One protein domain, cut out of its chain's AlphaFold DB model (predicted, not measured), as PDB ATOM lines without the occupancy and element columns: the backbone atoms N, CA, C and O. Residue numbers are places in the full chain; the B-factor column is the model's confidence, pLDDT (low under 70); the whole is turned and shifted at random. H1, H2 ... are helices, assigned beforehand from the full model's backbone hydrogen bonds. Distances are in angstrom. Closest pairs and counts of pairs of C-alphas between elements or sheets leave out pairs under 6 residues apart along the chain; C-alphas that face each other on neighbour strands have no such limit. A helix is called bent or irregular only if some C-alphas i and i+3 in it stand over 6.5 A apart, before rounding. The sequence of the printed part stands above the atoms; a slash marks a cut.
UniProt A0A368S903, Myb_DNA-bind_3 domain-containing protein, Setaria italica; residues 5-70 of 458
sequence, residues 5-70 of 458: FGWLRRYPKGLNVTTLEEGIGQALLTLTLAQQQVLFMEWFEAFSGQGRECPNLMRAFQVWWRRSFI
ATOM      1  N   PHE A   5      42.134  15.390 -36.853       68.88
ATOM      2  CA  PHE A   5      41.881  16.726 -36.302       68.88
ATOM      3  C   PHE A   5      40.380  17.025 -36.107       68.88
ATOM      4  O   PHE A   5      39.999  17.768 -35.195       68.88
ATOM      5  N   GLY A   6      39.513  16.353 -36.876       66.06
ATOM      6  CA  GLY A   6      38.059  16.386 -36.705       66.06
ATOM      7  C   GLY A   6      37.592  15.883 -35.333       66.06
ATOM      8  O   GLY A   6      36.618  16.411 -34.793       66.06
ATOM      9  N   TRP A   7      38.305  14.936 -34.707       71.12
ATOM     10  CA  TRP A   7      38.029  14.514 -33.325       71.12
ATOM     11  C   TRP A   7      38.423  15.619 -32.344       71.12
ATOM     12  O   TRP A   7      37.617  16.013 -31.499       71.12
ATOM     13  N   LEU A   8      39.631  16.172 -32.489       70.38
ATOM     14  CA  LEU A   8      40.157  17.221 -31.609       70.38
ATOM     15  C   LEU A   8      39.210  18.429 -31.522       70.38
ATOM     16  O   LEU A   8      38.933  18.936 -30.436       70.38
ATOM     17  N   ARG A   9      38.633  18.831 -32.662       66.19
ATOM     18  CA  ARG A   9      37.651  19.922 -32.761       66.19
ATOM     19  C   ARG A   9      36.320  19.636 -32.046       66.19
ATOM     20  O   ARG A   9      35.606  20.576 -31.697       66.19
ATOM     21  N   ARG A  10      35.972  18.364 -31.827       69.81
ATOM     22  CA  ARG A  10      34.752  17.924 -31.122       69.81
ATOM     23  C   ARG A  10      34.955  17.805 -29.599       69.81
ATOM     24  O   ARG A  10      33.991  17.525 -28.889       69.81
ATOM     25  N   TYR A  11      36.168  18.028 -29.074       69.38
ATOM     26  CA  TYR A  11      36.470  17.882 -27.645       69.38
ATOM     27  C   TYR A  11      36.050  19.128 -26.819       69.38
ATOM     28  O   TYR A  11      36.591  20.209 -27.048       69.38
ATOM     29  N   PRO A  12      35.117  19.050 -25.839       53.34
ATOM     30  CA  PRO A  12      34.445  20.259 -25.323       53.34
ATOM     31  C   PRO A  12      35.178  21.094 -24.255       53.34
ATOM     32  O   PRO A  12      34.544  21.964 -23.653       53.34
ATOM     33  N   LYS A  13      36.444  20.809 -23.914       59.50
ATOM     34  CA  LYS A  13      37.100  21.372 -22.712       59.50
ATOM     35  C   LYS A  13      38.559  21.784 -22.939       59.50
ATOM     36  O   LYS A  13      39.352  21.002 -23.451       59.50
ATOM     37  N   GLY A  14      38.913  22.981 -22.464       63.31
ATOM     38  CA  GLY A  14      40.288  23.451 -22.220       63.31
ATOM     39  C   GLY A  14      41.125  23.853 -23.442       63.31
ATOM     40  O   GLY A  14      41.794  24.882 -23.402       63.31
ATOM     41  N   LEU A  15      41.097  23.074 -24.524       75.88
ATOM     42  CA  LEU A  15      42.025  23.240 -25.646       75.88
ATOM     43  C   LEU A  15      41.690  24.458 -26.528       75.88
ATOM     44  O   LEU A  15      40.656  24.497 -27.196       75.88
ATOM     45  N   ASN A  16      42.605  25.431 -26.601       81.94
ATOM     46  CA  ASN A  16      42.507  26.527 -27.563       81.94
ATOM     47  C   ASN A  16      42.950  26.056 -28.959       81.94
ATOM     48  O   ASN A  16      44.133  26.100 -29.303       81.94
ATOM     49  N   VAL A  17      41.973  25.638 -29.770       80.81
ATOM     50  CA  VAL A  17      42.188  25.148 -31.141       80.81
ATOM     51  C   VAL A  17      42.989  26.138 -31.993       80.81
ATOM     52  O   VAL A  17      43.887  25.705 -32.701       80.81
ATOM     53  N   THR A  18      42.763  27.454 -31.889       81.31
ATOM     54  CA  THR A  18      43.496  28.422 -32.731       81.31
ATOM     55  C   THR A  18      44.966  28.555 -32.336       81.31
ATOM     56  O   THR A  18      45.813  28.749 -33.202       81.31
ATOM     57  N   THR A  19      45.292  28.410 -31.046       85.00
ATOM     58  CA  THR A  19      46.691  28.372 -30.584       85.00
ATOM     59  C   THR A  19      47.384  27.087 -31.032       85.00
ATOM     60  O   THR A  19      48.552  27.126 -31.404       85.00
ATOM     61  N   LEU A  20      46.661  25.962 -31.070       84.38
ATOM     62  CA  LEU A  20      47.178  24.715 -31.630       84.38
ATOM     63  C   LEU A  20      47.390  24.808 -33.152       84.38
ATOM     64  O   LEU A  20      48.426  24.375 -33.640       84.38
ATOM     65  N   GLU A  21      46.462  25.409 -33.900       87.31
ATOM     66  CA  GLU A  21      46.599  25.634 -35.349       87.31
ATOM     67  C   GLU A  21      47.798  26.542 -35.681       87.31
ATOM     68  O   GLU A  21      48.568  26.235 -36.592       87.31
ATOM     69  N   GLU A  22      48.004  27.629 -34.924       86.12
ATOM     70  CA  GLU A  22      49.194  28.482 -35.073       86.12
ATOM     71  C   GLU A  22      50.484  27.759 -34.628       86.12
ATOM     72  O   GLU A  22      51.513  27.913 -35.284       86.12
ATOM     73  N   GLY A  23      50.432  26.913 -33.590       87.38
ATOM     74  CA  GLY A  23      51.562  26.102 -33.120       87.38
ATOM     75  C   GLY A  23      52.009  25.026 -34.118       87.38
ATOM     76  O   GLY A  23      53.190  24.964 -34.455       87.38
ATOM     77  N   ILE A  24      51.074  24.233 -34.657       88.19
ATOM     78  CA  ILE A  24      51.347  23.249 -35.722       88.19
ATOM     79  C   ILE A  24      51.893  23.969 -36.961       88.19
ATOM     80  O   ILE A  24      52.897  23.549 -37.531       88.19
ATOM     81  N   GLY A  25      51.282  25.095 -37.347       89.94
ATOM     82  CA  GLY A  25      51.758  25.906 -38.465       89.94
ATOM     83  C   GLY A  25      53.198  26.402 -38.283       89.94
ATOM     84  O   GLY A  25      53.979  26.369 -39.232       89.94
ATOM     85  N   GLN A  26      53.571  26.819 -37.072       87.94
ATOM     86  CA  GLN A  26      54.932  27.261 -36.766       87.94
ATOM     87  C   GLN A  26      55.936  26.095 -36.740       87.94
ATOM     88  O   GLN A  26      57.035  26.248 -37.266       87.94
ATOM     89  N   ALA A  27      55.559  24.934 -36.193       89.38
ATOM     90  CA  ALA A  27      56.405  23.737 -36.161       89.38
ATOM     91  C   ALA A  27      56.681  23.167 -37.566       89.38
ATOM     92  O   ALA A  27      57.795  22.741 -37.866       89.38
ATOM     93  N   LEU A  28      55.699  23.224 -38.472       90.25
ATOM     94  CA  LEU A  28      55.917  22.865 -39.877       90.25
ATOM     95  C   LEU A  28      56.935  23.802 -40.543       90.25
ATOM     96  O   LEU A  28      57.818  23.334 -41.255       90.25
ATOM     97  N   LEU A  29      56.888  25.109 -40.256       89.81
ATOM     98  CA  LEU A  29      57.827  26.100 -40.807       89.81
ATOM     99  C   LEU A  29      59.277  25.978 -40.300       89.81
ATOM    100  O   LEU A  29      60.140  26.691 -40.825       89.81
ATOM    101  N   THR A  30      59.555  25.109 -39.319       90.00
ATOM    102  CA  THR A  30      60.919  24.764 -38.870       90.00
ATOM    103  C   THR A  30      61.495  23.503 -39.526       90.00
ATOM    104  O   THR A  30      62.674  23.220 -39.343       90.00
ATOM    105  N   LEU A  31      60.705  22.754 -40.305       89.62
ATOM    106  CA  LEU A  31      61.184  21.588 -41.065       89.62
ATOM    107  C   LEU A  31      61.979  22.009 -42.316       89.62
ATOM    108  O   LEU A  31      61.956  23.176 -42.710       89.62
ATOM    109  N   THR A  32      62.646  21.068 -42.992       88.88
ATOM    110  CA  THR A  32      63.330  21.359 -44.273       88.88
ATOM    111  C   THR A  32      62.332  21.770 -45.365       88.88
ATOM    112  O   THR A  32      61.159  21.401 -45.313       88.88
ATOM    113  N   LEU A  33      62.779  22.506 -46.393       83.25
ATOM    114  CA  LEU A  33      61.888  23.001 -47.458       83.25
ATOM    115  C   LEU A  33      61.140  21.865 -48.188       83.25
ATOM    116  O   LEU A  33      59.963  22.019 -48.515       83.25
ATOM    117  N   ALA A  34      61.794  20.713 -48.373       79.31
ATOM    118  CA  ALA A  34      61.201  19.517 -48.971       79.31
ATOM    119  C   ALA A  34      60.131  18.874 -48.066       79.31
ATOM    120  O   ALA A  34      59.047  18.535 -48.536       79.31
ATOM    121  N   GLN A  35      60.383  18.770 -46.756       83.19
ATOM    122  CA  GLN A  35      59.381  18.294 -45.789       83.19
ATOM    123  C   GLN A  35      58.194  19.260 -45.682       83.19
ATOM    124  O   GLN A  35      57.047  18.817 -45.649       83.19
ATOM    125  N   GLN A  36      58.452  20.576 -45.692       87.75
ATOM    126  CA  GLN A  36      57.403  21.597 -45.772       87.75
ATOM    127  C   GLN A  36      56.550  21.403 -47.027       87.75
ATOM    128  O   GLN A  36      55.327  21.393 -46.925       87.75
ATOM    129  N   GLN A  37      57.171  21.189 -48.189       84.56
ATOM    130  CA  GLN A  37      56.456  20.932 -49.438       84.56
ATOM    131  C   GLN A  37      55.547  19.702 -49.346       84.56
ATOM    132  O   GLN A  37      54.371  19.818 -49.671       84.56
ATOM    133  N   VAL A  38      56.037  18.552 -48.869       86.12
ATOM    134  CA  VAL A  38      55.202  17.342 -48.728       86.12
ATOM    135  C   VAL A  38      54.011  17.596 -47.794       86.12
ATOM    136  O   VAL A  38      52.867  17.353 -48.171       86.12
ATOM    137  N   LEU A  39      54.254  18.156 -46.606       87.00
ATOM    138  CA  LEU A  39      53.225  18.308 -45.571       87.00
ATOM    139  C   LEU A  39      52.214  19.426 -45.878       87.00
ATOM    140  O   LEU A  39      51.038  19.302 -45.535       87.00
ATOM    141  N   PHE A  40      52.624  20.503 -46.559       86.69
ATOM    142  CA  PHE A  40      51.689  21.523 -47.047       86.69
ATOM    143  C   PHE A  40      50.867  21.049 -48.254       86.69
ATOM    144  O   PHE A  40      49.745  21.526 -48.419       86.69
ATOM    145  N   MET A  41      51.371  20.100 -49.052       82.62
ATOM    146  CA  MET A  41      50.601  19.449 -50.118       82.62
ATOM    147  C   MET A  41      49.564  18.467 -49.562       82.62
ATOM    148  O   MET A  41      48.392  18.579 -49.914       82.62
ATOM    149  N   GLU A  42      49.957  17.584 -48.637       84.00
ATOM    150  CA  GLU A  42      49.040  16.668 -47.933       84.00
ATOM    151  C   GLU A  42      47.928  17.459 -47.213       84.00
ATOM    152  O   GLU A  42      46.742  17.134 -47.302       84.00
ATOM    153  N   TRP A  43      48.292  18.575 -46.563       86.94
ATOM    154  CA  TRP A  43      47.324  19.493 -45.959       86.94
ATOM    155  C   TRP A  43      46.396  20.146 -46.985       86.94
ATOM    156  O   TRP A  43      45.202  20.259 -46.718       86.94
ATOM    157  N   PHE A  44      46.907  20.585 -48.136       81.38
ATOM    158  CA  PHE A  44      46.106  21.227 -49.180       81.38
ATOM    159  C   PHE A  44      45.056  20.268 -49.768       81.38
ATOM    160  O   PHE A  44      43.904  20.661 -49.959       81.38
ATOM    161  N   GLU A  45      45.431  19.008 -49.997       78.38
ATOM    162  CA  GLU A  45      44.529  17.954 -50.473       78.38
ATOM    163  C   GLU A  45      43.454  17.615 -49.424       78.38
ATOM    164  O   GLU A  45      42.257  17.625 -49.722       78.38
ATOM    165  N   ALA A  46      43.842  17.444 -48.156       75.69
ATOM    166  CA  ALA A  46      42.886  17.257 -47.062       75.69
ATOM    167  C   ALA A  46      41.963  18.481 -46.863       75.69
ATOM    168  O   ALA A  46      40.772  18.331 -46.579       75.69
ATOM    169  N   PHE A  47      42.482  19.702 -47.035       79.12
ATOM    170  CA  PHE A  47      41.721  20.949 -46.908       79.12
ATOM    171  C   PHE A  47      40.669  21.094 -48.014       79.12
ATOM    172  O   PHE A  47      39.543  21.512 -47.725       79.12
ATOM    173  N   SER A  48      41.001  20.727 -49.258       72.81
ATOM    174  CA  SER A  48      40.063  20.792 -50.385       72.81
ATOM    175  C   SER A  48      38.962  19.727 -50.286       72.81
ATOM    176  O   SER A  48      37.799  20.046 -50.537       72.81
ATOM    177  N   GLY A  49      39.291  18.506 -49.845       67.00
ATOM    178  CA  GLY A  49      38.329  17.408 -49.711       67.00
ATOM    179  C   GLY A  49      37.463  17.434 -48.442       67.00
ATOM    180  O   GLY A  49      36.288  17.079 -48.498       67.00
ATOM    181  N   GLN A  50      38.014  17.835 -47.287       62.34
ATOM    182  CA  GLN A  50      37.376  17.636 -45.967       62.34
ATOM    183  C   GLN A  50      37.025  18.942 -45.225       62.34
ATOM    184  O   GLN A  50      36.348  18.923 -44.191       62.34
ATOM    185  N   GLY A  51      37.424  20.104 -45.752       65.00
ATOM    186  CA  GLY A  51      36.910  21.413 -45.341       65.00
ATOM    187  C   GLY A  51      37.053  21.729 -43.845       65.00
ATOM    188  O   GLY A  51      38.116  22.122 -43.378       65.00
ATOM    189  N   ARG A  52      35.958  21.640 -43.073       57.44
ATOM    190  CA  ARG A  52      35.925  22.098 -41.664       57.44
ATOM    191  C   ARG A  52      36.615  21.160 -40.667       57.44
ATOM    192  O   ARG A  52      36.752  21.556 -39.507       57.44
ATOM    193  N   GLU A  53      36.997  19.951 -41.066       65.56
ATOM    194  CA  GLU A  53      37.562  18.957 -40.136       65.56
ATOM    195  C   GLU A  53      39.103  18.969 -40.104       65.56
ATOM    196  O   GLU A  53      39.690  18.468 -39.150       65.56
ATOM    197  N   CYS A  54      39.756  19.628 -41.070       74.12
ATOM    198  CA  CYS A  54      41.210  19.820 -41.110       74.12
ATOM    199  C   CYS A  54      41.685  21.043 -40.274       74.12
ATOM    200  O   CYS A  54      40.887  21.949 -39.996       74.12
ATOM    201  N   PRO A  55      42.975  21.113 -39.879       81.19
ATOM    202  CA  PRO A  55      43.540  22.264 -39.165       81.19
ATOM    203  C   PRO A  55      43.740  23.489 -40.072       81.19
ATOM    204  O   PRO A  55      44.146  23.375 -41.227       81.19
ATOM    205  N   ASN A  56      43.536  24.698 -39.545       84.44
ATOM    206  CA  ASN A  56      43.693  25.954 -40.288       84.44
ATOM    207  C   ASN A  56      45.161  26.419 -40.435       84.44
ATOM    208  O   ASN A  56      45.557  27.476 -39.938       84.44
ATOM    209  N   LEU A  57      45.976  25.674 -41.188       87.06
ATOM    210  CA  LEU A  57      47.397  25.989 -41.425       87.06
ATOM    211  C   LEU A  57      47.633  27.141 -42.429       87.06
ATOM    212  O   LEU A  57      48.764  27.421 -42.826       87.06
ATOM    213  N   MET A  58      46.575  27.872 -42.795       78.44
ATOM    214  CA  MET A  58      46.548  28.931 -43.813       78.44
ATOM    215  C   MET A  58      47.618  30.020 -43.631       78.44
ATOM    216  O   MET A  58      48.139  30.563 -44.606       78.44
ATOM    217  N   ARG A  59      47.954  30.362 -42.380       83.94
ATOM    218  CA  ARG A  59      49.035  31.311 -42.060       83.94
ATOM    219  C   ARG A  59      50.405  30.769 -42.450       83.94
ATOM    220  O   ARG A  59      51.203  31.521 -42.998       83.94
ATOM    221  N   ALA A  60      50.656  29.497 -42.164       87.75
ATOM    222  CA  ALA A  60      51.941  28.857 -42.385       87.75
ATOM    223  C   ALA A  60      52.161  28.542 -43.869       87.75
ATOM    224  O   ALA A  60      53.197  28.916 -44.417       87.75
ATOM    225  N   PHE A  61      51.132  28.022 -44.547       85.81
ATOM    226  CA  PHE A  61      51.132  27.847 -46.001       85.81
ATOM    227  C   PHE A  61      51.504  29.152 -46.726       85.81
ATOM    228  O   PHE A  61      52.370  29.157 -47.593       85.81
ATOM    229  N   GLN A  62      50.937  30.295 -46.314       82.19
ATOM    230  CA  GLN A  62      51.257  31.610 -46.892       82.19
ATOM    231  C   GLN A  62      52.675  32.131 -46.600       82.19
ATOM    232  O   GLN A  62      53.089  33.094 -47.252       82.19
ATOM    233  N   VAL A  63      53.402  31.561 -45.633       85.50
ATOM    234  CA  VAL A  63      54.817  31.880 -45.368       85.50
ATOM    235  C   VAL A  63      55.719  30.973 -46.201       85.50
ATOM    236  O   VAL A  63      56.587  31.489 -46.901       85.50
ATOM    237  N   TRP A  64      55.473  29.658 -46.193       89.00
ATOM    238  CA  TRP A  64      56.178  28.696 -47.050       89.00
ATOM    239  C   TRP A  64      56.052  29.069 -48.532       89.00
ATOM    240  O   TRP A  64      57.064  29.249 -49.200       89.00
ATOM    241  N   TRP A  65      54.831  29.339 -49.009       79.56
ATOM    242  CA  TRP A  65      54.545  29.763 -50.384       79.56
ATOM    243  C   TRP A  65      55.457  30.898 -50.876       79.56
ATOM    244  O   TRP A  65      55.973  30.864 -51.990       79.56
ATOM    245  N   ARG A  66      55.691  31.908 -50.027       78.88
ATOM    246  CA  ARG A  66      56.527  33.067 -50.375       78.88
ATOM    247  C   ARG A  66      58.020  32.772 -50.319       78.88
ATOM    248  O   ARG A  66      58.763  33.434 -51.025       78.88
ATOM    249  N   ARG A  67      58.448  31.825 -49.481       80.25
ATOM    250  CA  ARG A  67      59.844  31.369 -49.411       80.25
ATOM    251  C   ARG A  67      60.208  30.484 -50.606       80.25
ATOM    252  O   ARG A  67      61.339  30.552 -51.062       80.25
ATOM    253  N   SER A  68      59.256  29.695 -51.104       76.69
ATOM    254  CA  SER A  68      59.480  28.728 -52.187       76.69
ATOM    255  C   SER A  68      59.266  29.300 -53.595       76.69
ATOM    256  O   SER A  68      59.984  28.911 -54.508       76.69
ATOM    257  N   PHE A  69      58.297  30.209 -53.792       70.62
ATOM    258  CA  PHE A  69      57.832  30.606 -55.139       70.62
ATOM    259  C   PHE A  69      57.852  32.118 -55.427       70.62
ATOM    260  O   PHE A  69      57.339  32.555 -56.457       70.62
ATOM    261  N   ILE A  70      58.432  32.941 -54.547       68.56
ATOM    262  CA  ILE A  70      58.746  34.344 -54.860       68.56
ATOM    263  C   ILE A  70      60.271  34.478 -54.889       68.56
ATOM    264  O   ILE A  70      60.887  34.427 -53.823       68.56
TER     265      ILE A  70
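What this domain is: This is residues 5 to 70 of the 458 residues of the protein "Myb_DNA-bind_3 domain-containing protein" of Setaria italica (UniProt A0A368S903). Picture H2 and H3 as a narrow V joined at its closed end by a tight link, with H4 at one side near that closed end, running the same way as H2 at a shallow tilt and touching it with H4's residues 59 to 61 alone, and the short H1 at the open end, beside the last residues of H3. The loop of residues 11 to 16 sticks out at the open end, and H3 has a kink near residue 47 on its way to H1. The printed part has 66 residues with four named helices, H1, H2, H3 and H4 along the chain, no named strand, and the class all helix. It is compact, with a radius of gyration of the C-alphas of 12.5 A, and elongated in outline, spanning 40 by 23 by 16 A.

How they stand to each other: Start at H1, residues 5 to 9, which touches H3, residues 33 to 53, with H3's residues 52 to 53 alone; the closest C-alphas, of Gly 6 and Glu 53, are 4.3 A apart. H1 is close but not clearly touching to H2, residues 17 to 28, where the closest C-alphas, of Arg 9 and Val 17, are 7.1 A apart. Go on to Leu 28 and Gln 36, the closest C-alphas of H2 and H3 at 6.2 A: these helices are close but not clearly touching, and run opposite ways at a shallow tilt of 26 degrees. H4, residues 58 to 69, touches H2 with H4's residues 59 to 61 alone, the closest C-alphas being those of Gly 25 and Ala 60 at 4.9 A; the two run the same way at a shallow tilt of 21 degrees. H3 and H4 form a helical hairpin: they only just touch, with 3 pairs of C-alphas within 8 A, and H3 does so with residues 33 to 40 alone. Their closest C-alphas are those of Phe 40 and Phe 61, 6.4 A apart, and they run opposite ways at 38 degrees, only just a steep tilt. H1 and H4 are apart. In H1 and H2 every O i to N i+4 pair is within hydrogen-bond range; in H3 it is 15 of 17 and in H4 7 of 8.

Where its parts are: Find C-alpha 5 at (41.881, 16.726, -36.302), where H1 begins; it ends at residue 9. H2 runs from Val 17 to Leu 28, 16.4 A. H3 begins at C-alpha 33, (61.888, 23.001, -47.458), and reaches Glu 53 after 25.7 A; it has a kink of 72 degrees near residue 47 and is irregular, with C-alphas 49 and 52 lying 9.6 A apart. H4 runs 16.1 A from Met 58 to C-alpha 69 at (57.832, 30.606, -55.139).

The domain as a whole: Look for the two C-alphas farthest apart, those of Lys 13 and Ile 70, 40.9 A. The printed part has no cut; the links H2 to H3 and H3 to H4 are tight, that from H1 to H2 is short, and no link is long. The mean pLDDT of the printed part is 79.1, and residues 5 to 6, 9 to 14, 49 to 53 and 70 are under 70.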